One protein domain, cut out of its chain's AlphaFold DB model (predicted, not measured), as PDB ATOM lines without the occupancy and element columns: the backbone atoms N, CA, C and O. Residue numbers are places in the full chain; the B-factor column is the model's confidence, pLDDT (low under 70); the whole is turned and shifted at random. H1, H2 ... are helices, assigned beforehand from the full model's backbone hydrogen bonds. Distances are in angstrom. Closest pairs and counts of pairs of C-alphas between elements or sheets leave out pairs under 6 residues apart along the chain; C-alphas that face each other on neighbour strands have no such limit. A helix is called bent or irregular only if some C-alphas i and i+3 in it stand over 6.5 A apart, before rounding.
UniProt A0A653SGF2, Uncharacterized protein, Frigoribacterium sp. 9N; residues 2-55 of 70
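Overview. This is residues 2 to 55 of the 70 residues of an uncharacterized protein of Frigoribacterium sp. 9N (UniProt A0A653SGF2). Two ten-residue helices, H2 and H3, follow each other as the two arms of a wide V, with the loop of residues 18 to 24 at its point and the short helix H1 beside the far end of H2. From the far end of H3 the chain goes out into a loop, of which residues 36 to 41 stick out free, and then folds back with no named element, passing beside H3 towards the point of the V, where residue 55 ends the printed part. The printed part has 54 residues with three named helices in the order H1, H2, H3 and no named strand; the class is all helix, though the helices hold 24 of the 54 residues, under half. The whole is only just loose, close to compact, with a radius of gyration of the C-alphas of 12.3 A, and its outline is elongated, spanning 36 by 23 by 18 A.

Arrangement. Start with the two longest helices, H2, residues 8 to 17, and H3, residues 25 to 34. They are apart, with no C-alpha of the one within 8 A of the other, and a short link of 7 residues joins them. H1, residues 2 to 5, comes before H2 across a tight link of 2 residues. H1 and H2 are close but not clearly touching, with 2 pairs of C-alphas within 8 A; their closest C-alphas, those of Gln 4 and Phe 10, are 6.6 A apart. H1 and H3 are apart. Look at the backbones of H2 and H3, and you find every O i to N i+4 pair within hydrogen-bond range; H1, with 4 residues, is too short for such a pair.

Along the chain. Find C-alpha 8 of Pro 8 at (25.642, -41.757, 18.266); from there H2 runs 14.4 A to C-alpha 17. Go on to C-alpha 25 of Ala 25 at (20.255, -23.824, 30.202), where H3 begins; it runs 14.5 A to C-alpha 34 of Ile 34 at (20.161, -14.844, 18.829). Back at the first printed residue, H1 takes 5.5 A from C-alpha 2 to C-alpha 5. No helix is bent or irregular.

Size, cuts and confidence. The two C-alphas farthest apart are those of Arg 3 and Asp 38, at 35.9 A, while the first and last printed C-alphas, of Ser 2 and Ala 55, are 20.5 A apart. The printed part has no cut, and no link between named helices is long. Look past H3 for the stretch with no named element, residues 35 to 55, whose C-alphas lie 2 to 21 A from the mean of the C-alphas. Within it residues 36 to 41 stand free. The mean pLDDT of the printed part is 84.3, and the 8 residues under 70 are residues 2 to 3 and residues 36 to 41.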
ATOM      1  N   SER A   2      38.167 -38.169  21.828       60.88
ATOM      2  CA  SER A   2      37.612 -37.955  20.474       60.88
ATOM      3  C   SER A   2      36.668 -39.069  19.988       60.88
ATOM      4  O   SER A   2      35.673 -38.784  19.332       60.88
ATOM      5  N   ARG A   3      36.923 -40.333  20.360       67.94
ATOM      6  CA  ARG A   3      36.076 -41.479  19.975       67.94
ATOM      7  C   ARG A   3      34.662 -41.433  20.577       67.94
ATOM      8  O   ARG A   3      33.738 -41.919  19.938       67.94
ATOM      9  N   GLN A   4      34.478 -40.854  21.768       74.94
ATOM     10  CA  GLN A   4      33.156 -40.759  22.409       74.94
ATOM     11  C   GLN A   4      32.284 -39.673  21.777       74.94
ATOM     12  O   GLN A   4      31.089 -39.883  21.620       74.94
ATOM     13  N   LEU A   5      32.882 -38.561  21.345       72.62
ATOM     14  CA  LEU A   5      32.160 -37.480  20.659       72.62
ATOM     15  C   LEU A   5      31.539 -37.937  19.329       72.62
ATOM     16  O   LEU A   5      30.519 -37.398  18.918       72.62
ATOM     17  N   ALA A   6      32.129 -38.945  18.677       77.88
ATOM     18  CA  ALA A   6      31.601 -39.549  17.452       77.88
ATOM     19  C   ALA A   6      30.563 -40.664  17.704       77.88
ATOM     20  O   ALA A   6      30.022 -41.214  16.746       77.88
ATOM     21  N   ALA A   7      30.304 -41.042  18.962       87.62
ATOM     22  CA  ALA A   7      29.370 -42.116  19.283       87.62
ATOM     23  C   ALA A   7      27.914 -41.606  19.218       87.62
ATOM     24  O   ALA A   7      27.571 -40.679  19.955       87.62
ATOM     25  N   PRO A   8      27.021 -42.232  18.424       87.75
ATOM     26  CA  PRO A   8      25.642 -41.757  18.266       87.75
ATOM     27  C   PRO A   8      24.861 -41.690  19.583       87.75
ATOM     28  O   PRO A   8      24.154 -40.720  19.840       87.75
ATOM     29  N   ALA A   9      25.037 -42.689  20.452       89.44
ATOM     30  CA  ALA A   9      24.387 -42.729  21.760       89.44
ATOM     31  C   ALA A   9      24.832 -41.575  22.672       89.44
ATOM     32  O   ALA A   9      24.023 -41.019  23.407       89.44
ATOM     33  N   PHE A  10      26.108 -41.185  22.589       87.06
ATOM     34  CA  PHE A  10      26.614 -40.030  23.319       87.06
ATOM     35  C   PHE A  10      25.977 -38.747  22.783       87.06
ATOM     36  O   PHE A  10      25.464 -37.953  23.561       87.06
ATOM     37  N   HIS A  11      25.925 -38.574  21.461       84.62
ATOM     38  CA  HIS A  11      25.291 -37.403  20.852       84.62
ATOM     39  C   HIS A  11      23.808 -37.272  21.246       84.62
ATOM     40  O   HIS A  11      23.365 -36.188  21.619       84.62
ATOM     41  N   ALA A  12      23.056 -38.376  21.239       87.31
ATOM     42  CA  ALA A  12      21.649 -38.391  21.637       87.31
ATOM     43  C   ALA A  12      21.439 -37.982  23.107       87.31
ATOM     44  O   ALA A  12      20.571 -37.155  23.386       87.31
ATOM     45  N   ASP A  13      22.253 -38.500  24.036       89.69
ATOM     46  CA  ASP A  13      22.219 -38.096  25.454       89.69
ATOM     47  C   ASP A  13      22.510 -36.599  25.623       89.69
ATOM     48  O   ASP A  13      21.795 -35.888  26.331       89.69
ATOM     49  N   GLN A  14      23.530 -36.097  24.921       89.38
ATOM     50  CA  GLN A  14      23.906 -34.688  24.978       89.38
ATOM     51  C   GLN A  14      22.786 -33.774  24.473       89.38
ATOM     52  O   GLN A  14      22.490 -32.770  25.121       89.38
ATOM     53  N   THR A  15      22.128 -34.136  23.370       85.69
ATOM     54  CA  THR A  15      20.981 -33.391  22.834       85.69
ATOM     55  C   THR A  15      19.791 -33.426  23.790       85.69
ATOM     56  O   THR A  15      19.209 -32.382  24.076       85.69
ATOM     57  N   ALA A  16      19.454 -34.597  24.341       87.50
ATOM     58  CA  ALA A  16      18.325 -34.750  25.261       87.50
ATOM     59  C   ALA A  16      18.486 -33.915  26.543       87.50
ATOM     60  O   ALA A  16      17.503 -33.466  27.132       87.50
ATOM     61  N   ARG A  17      19.731 -33.692  26.975       86.62
ATOM     62  CA  ARG A  17      20.058 -33.000  28.228       86.62
ATOM     63  C   ARG A  17      20.462 -31.537  28.059       86.62
ATOM     64  O   ARG A  17      20.645 -30.846  29.060       86.62
ATOM     65  N   ALA A  18      20.582 -31.046  26.826       81.81
ATOM     66  CA  ALA A  18      21.056 -29.692  26.534       81.81
ATOM     67  C   ALA A  18      20.206 -28.587  27.195       81.81
ATOM     68  O   ALA A  18      20.738 -27.538  27.549       81.81
ATOM     69  N   PHE A  19      18.909 -28.824  27.406       78.38
ATOM     70  CA  PHE A  19      17.995 -27.852  28.025       78.38
ATOM     71  C   PHE A  19      17.721 -28.105  29.512       78.38
ATOM     72  O   PHE A  19      17.198 -27.230  30.193       78.38
ATOM     73  N   THR A  20      18.067 -29.287  30.027       85.50
ATOM     74  CA  THR A  20      17.785 -29.674  31.419       85.50
ATOM     75  C   THR A  20      19.001 -29.552  32.332       85.50
ATOM     76  O   THR A  20      18.848 -29.547  33.550       85.50
ATOM     77  N   ALA A  21      20.208 -29.425  31.772       92.94
ATOM     78  CA  ALA A  21      21.424 -29.200  32.543       92.94
ATOM     79  C   ALA A  21      21.486 -27.744  33.071       92.94
ATOM     80  O   ALA A  21      21.584 -26.816  32.259       92.94
ATOM     81  N   PRO A  22      21.467 -27.515  34.403       94.56
ATOM     82  CA  PRO A  22      21.333 -26.170  34.979       94.56
ATOM     83  C   PRO A  22      22.434 -25.192  34.566       94.56
ATOM     84  O   PRO A  22      22.167 -24.016  34.338       94.56
ATOM     85  N   HIS A  23      23.666 -25.680  34.418       94.88
ATOM     86  CA  HIS A  23      24.822 -24.857  34.070       94.88
ATOM     87  C   HIS A  23      24.843 -24.434  32.595       94.88
ATOM     88  O   HIS A  23      25.641 -23.588  32.203       94.88
ATOM     89  N   ILE A  24      23.977 -25.009  31.760       94.75
ATOM     90  CA  ILE A  24      23.966 -24.808  30.303       94.75
ATOM     91  C   ILE A  24      22.667 -24.156  29.838       94.75
ATOM     92  O   ILE A  24      22.685 -23.400  28.866       94.75
ATOM     93  N   ALA A  25      21.559 -24.377  30.549       92.75
ATOM     94  CA  ALA A  25      20.255 -23.824  30.202       92.75
ATOM     95  C   ALA A  25      20.267 -22.299  29.938       92.75
ATOM     96  O   ALA A  25      19.714 -21.896  28.913       92.75
ATOM     97  N   PRO A  26      20.944 -21.442  30.737       93.31
ATOM     98  CA  PRO A  26      21.005 -20.003  30.450       93.31
ATOM     99  C   PRO A  26      21.718 -19.674  29.132       93.31
ATOM    100  O   PRO A  26      21.342 -18.735  28.435       93.31
ATOM    101  N   ILE A  27      22.733 -20.462  28.769       92.44
ATOM    102  CA  ILE A  27      23.481 -20.287  27.521       92.44
ATOM    103  C   ILE A  27      22.612 -20.700  26.337       92.44
ATOM    104  O   ILE A  27      22.550 -19.973  25.351       92.44
ATOM    105  N   ASN A  28      21.900 -21.824  26.432       91.81
ATOM    106  CA  ASN A  28      21.019 -22.265  25.352       91.81
ATOM    107  C   ASN A  28      19.788 -21.358  25.191       91.81
ATOM    108  O   ASN A  28      19.384 -21.105  24.061       91.81
ATOM    109  N   ALA A  29      19.286 -20.754  26.273       91.75
ATOM    110  CA  ALA A  29      18.288 -19.685  26.187       91.75
ATOM    111  C   ALA A  29      18.838 -18.433  25.472       91.75
ATOM    112  O   ALA A  29      18.137 -17.796  24.686       91.75
ATOM    113  N   PHE A  30      20.113 -18.087  25.697       90.81
ATOM    114  CA  PHE A  30      20.769 -17.026  24.935       90.81
ATOM    115  C   PHE A  30      20.922 -17.399  23.455       90.81
ATOM    116  O   PHE A  30      20.620 -16.564  22.602       90.81
ATOM    117  N   VAL A  31      21.305 -18.645  23.144       89.31
ATOM    118  CA  VAL A  31      21.347 -19.167  21.768       89.31
ATOM    119  C   VAL A  31      19.987 -19.002  21.089       89.31
ATOM    120  O   VAL A  31      19.947 -18.444  19.998       89.31
ATOM    121  N   ASP A  32      18.882 -19.378  21.740       88.12
ATOM    122  CA  ASP A  32      17.526 -19.173  21.203       88.12
ATOM    123  C   ASP A  32      17.227 -17.697  20.899       88.12
ATOM    124  O   ASP A  32      16.603 -17.386  19.889       88.12
ATOM    125  N   SER A  33      17.712 -16.770  21.732       88.81
ATOM    126  CA  SER A  33      17.462 -15.332  21.552       88.81
ATOM    127  C   SER A  33      18.208 -14.698  20.369       88.81
ATOM    128  O   SER A  33      17.812 -13.623  19.896       88.81
ATOM    129  N   ILE A  34      19.302 -15.327  19.922       86.12
ATOM    130  CA  ILE A  34      20.161 -14.844  18.829       86.12
ATOM    131  C   ILE A  34      20.032 -15.684  17.560       86.12
ATOM    132  O   ILE A  34      20.446 -15.224  16.492       86.12
ATOM    133  N   ARG A  35      19.469 -16.894  17.663       78.62
ATOM    134  CA  ARG A  35      19.149 -17.731  16.512       78.62
ATOM    135  C   ARG A  35      18.208 -16.945  15.600       78.62
ATOM    136  O   ARG A  35      17.284 -16.287  16.066       78.62
ATOM    137  N   ASP A  36      18.508 -16.954  14.308       67.69
ATOM    138  CA  ASP A  36      17.743 -16.274  13.256       67.69
ATOM    139  C   ASP A  36      17.735 -14.733  13.294       67.69
ATOM    140  O   ASP A  36      17.034 -14.099  12.502       67.69
ATOM    141  N   ARG A  37      18.583 -14.094  14.115       61.72
ATOM    142  CA  ARG A  37      18.829 -12.651  13.967       61.72
ATOM    143  C   ARG A  37      19.655 -12.362  12.713       61.72
ATOM    144  O   ARG A  37      20.714 -12.945  12.477       61.72
ATOM    145  N   ASP A  38      19.172 -11.404  11.927       61.38
ATOM    146  CA  ASP A  38      19.880 -10.751  10.820       61.38
ATOM    147  C   ASP A  38      20.337 -11.663   9.662       61.38
ATOM    148  O   ASP A  38      21.241 -11.296   8.913       61.38
ATOM    149  N   GLY A  39      19.776 -12.869   9.513       64.56
ATOM    150  CA  GLY A  39      20.196 -13.803   8.458       64.56
ATOM    151  C   GLY A  39      21.661 -14.256   8.565       64.56
ATOM    152  O   GLY A  39      22.209 -14.800   7.608       64.56
ATOM    153  N   ARG A  40      22.307 -14.053   9.728       61.88
ATOM    154  CA  ARG A  40      23.728 -14.378   9.972       61.88
ATOM    155  C   ARG A  40      23.990 -15.861  10.239       61.88
ATOM    156  O   ARG A  40      25.132 -16.248  10.473       61.88
ATOM    157  N   GLY A  41      22.955 -16.689  10.145       64.88
ATOM    158  CA  GLY A  41      23.071 -18.137  10.127       64.88
ATOM    159  C   GLY A  41      22.736 -18.824  11.447       64.88
ATOM    160  O   GLY A  41      22.354 -18.221  12.447       64.88
ATOM    161  N   TRP A  42      22.847 -20.143  11.386       73.06
ATOM    162  CA  TRP A  42      22.486 -21.075  12.441       73.06
ATOM    163  C   TRP A  42      23.534 -21.087  13.562       73.06
ATOM    164  O   TRP A  42      24.724 -21.260  13.300       73.06
ATOM    165  N   VAL A  43      23.084 -20.960  14.813       82.12
ATOM    166  CA  VAL A  43      23.914 -21.137  16.015       82.12
ATOM    167  C   VAL A  43      23.574 -22.495  16.657       82.12
ATOM    168  O   VAL A  43      22.384 -22.775  16.858       82.12
ATOM    169  N   PRO A  44      24.565 -23.367  16.946       82.25
ATOM    170  CA  PRO A  44      24.334 -24.634  17.637       82.25
ATOM    171  C   PRO A  44      24.019 -24.418  19.118       82.25
ATOM    172  O   PRO A  44      24.585 -23.535  19.761       82.25
ATOM    173  N   TYR A  45      23.198 -25.302  19.683       87.75
ATOM    174  CA  TYR A  45      23.112 -25.439  21.135       87.75
ATOM    175  C   TYR A  45      24.416 -25.992  21.701       87.75
ATOM    176  O   TYR A  45      25.104 -26.782  21.052       87.75
ATOM    177  N   VAL A  46      24.732 -25.595  22.930       89.81
ATOM    178  CA  VAL A  46      25.900 -26.061  23.669       89.81
ATOM    179  C   VAL A  46      25.547 -27.366  24.392       89.81
ATOM    180  O   VAL A  46      24.604 -27.389  25.187       89.81
ATOM    181  N   PRO A  47      26.284 -28.461  24.138       90.62
ATOM    182  CA  PRO A  47      26.118 -29.717  24.862       90.62
ATOM    183  C   PRO A  47      26.483 -29.637  26.357       90.62
ATOM    184  O   PRO A  47      27.406 -28.908  26.733       90.62
ATOM    185  N   PRO A  48      25.864 -30.466  27.215       92.06
ATOM    186  CA  PRO A  48      26.063 -30.413  28.661       92.06
ATOM    187  C   PRO A  48      27.426 -30.891  29.169       92.06
ATOM    188  O   PRO A  48      27.769 -30.619  30.318       92.06
ATOM    189  N   HIS A  49      28.220 -31.576  28.342       90.38
ATOM    190  CA  HIS A  49      29.601 -31.924  28.690       90.38
ATOM    191  C   HIS A  49      30.553 -30.714  28.719       90.38
ATOM    192  O   HIS A  49      31.686 -30.850  29.183       90.38
ATOM    193  N   HIS A  50      30.128 -29.543  28.233       90.69
ATOM    194  CA  HIS A  50      30.863 -28.296  28.431       90.69
ATOM    195  C   HIS A  50      30.624 -27.714  29.830       90.69
ATOM    196  O   HIS A  50      29.619 -27.993  30.479       90.69
ATOM    197  N   GLY A  51      31.556 -26.869  30.281       91.94
ATOM    198  CA  GLY A  51      31.518 -26.275  31.623       91.94
ATOM    199  C   GLY A  51      30.398 -25.255  31.850       91.94
ATOM    200  O   GLY A  51      30.114 -24.927  32.995       91.94
ATOM    201  N   GLY A  52      29.741 -24.774  30.791       93.12
ATOM    202  CA  GLY A  52      28.614 -23.851  30.901       93.12
ATOM    203  C   GLY A  52      28.954 -22.560  31.652       93.12
ATOM    204  O   GLY A  52      30.055 -22.030  31.511       93.12
ATOM    205  N   ILE A  53      28.009 -22.061  32.449       94.75
ATOM    206  CA  ILE A  53      28.171 -20.850  33.273       94.75
ATOM    207  C   ILE A  53      29.190 -21.024  34.409       94.75
ATOM    208  O   ILE A  53      29.701 -20.035  34.921       94.75
ATOM    209  N   ASP A  54      29.516 -22.266  34.772       94.62
ATOM    210  CA  ASP A  54      30.498 -22.585  35.812       94.62
ATOM    211  C   ASP A  54      31.937 -22.655  35.260       94.62
ATOM    212  O   ASP A  54      32.901 -22.899  35.996       94.62
ATOM    213  N   ALA A  55      32.116 -22.456  33.947       95.00
ATOM    214  CA  ALA A  55      33.421 -22.492  33.308       95.00
ATOM    215  C   ALA A  55      34.303 -21.318  33.766       95.00
ATOM    216  O   ALA A  55      33.967 -20.150  33.606       95.00
TER     217      ALA A  55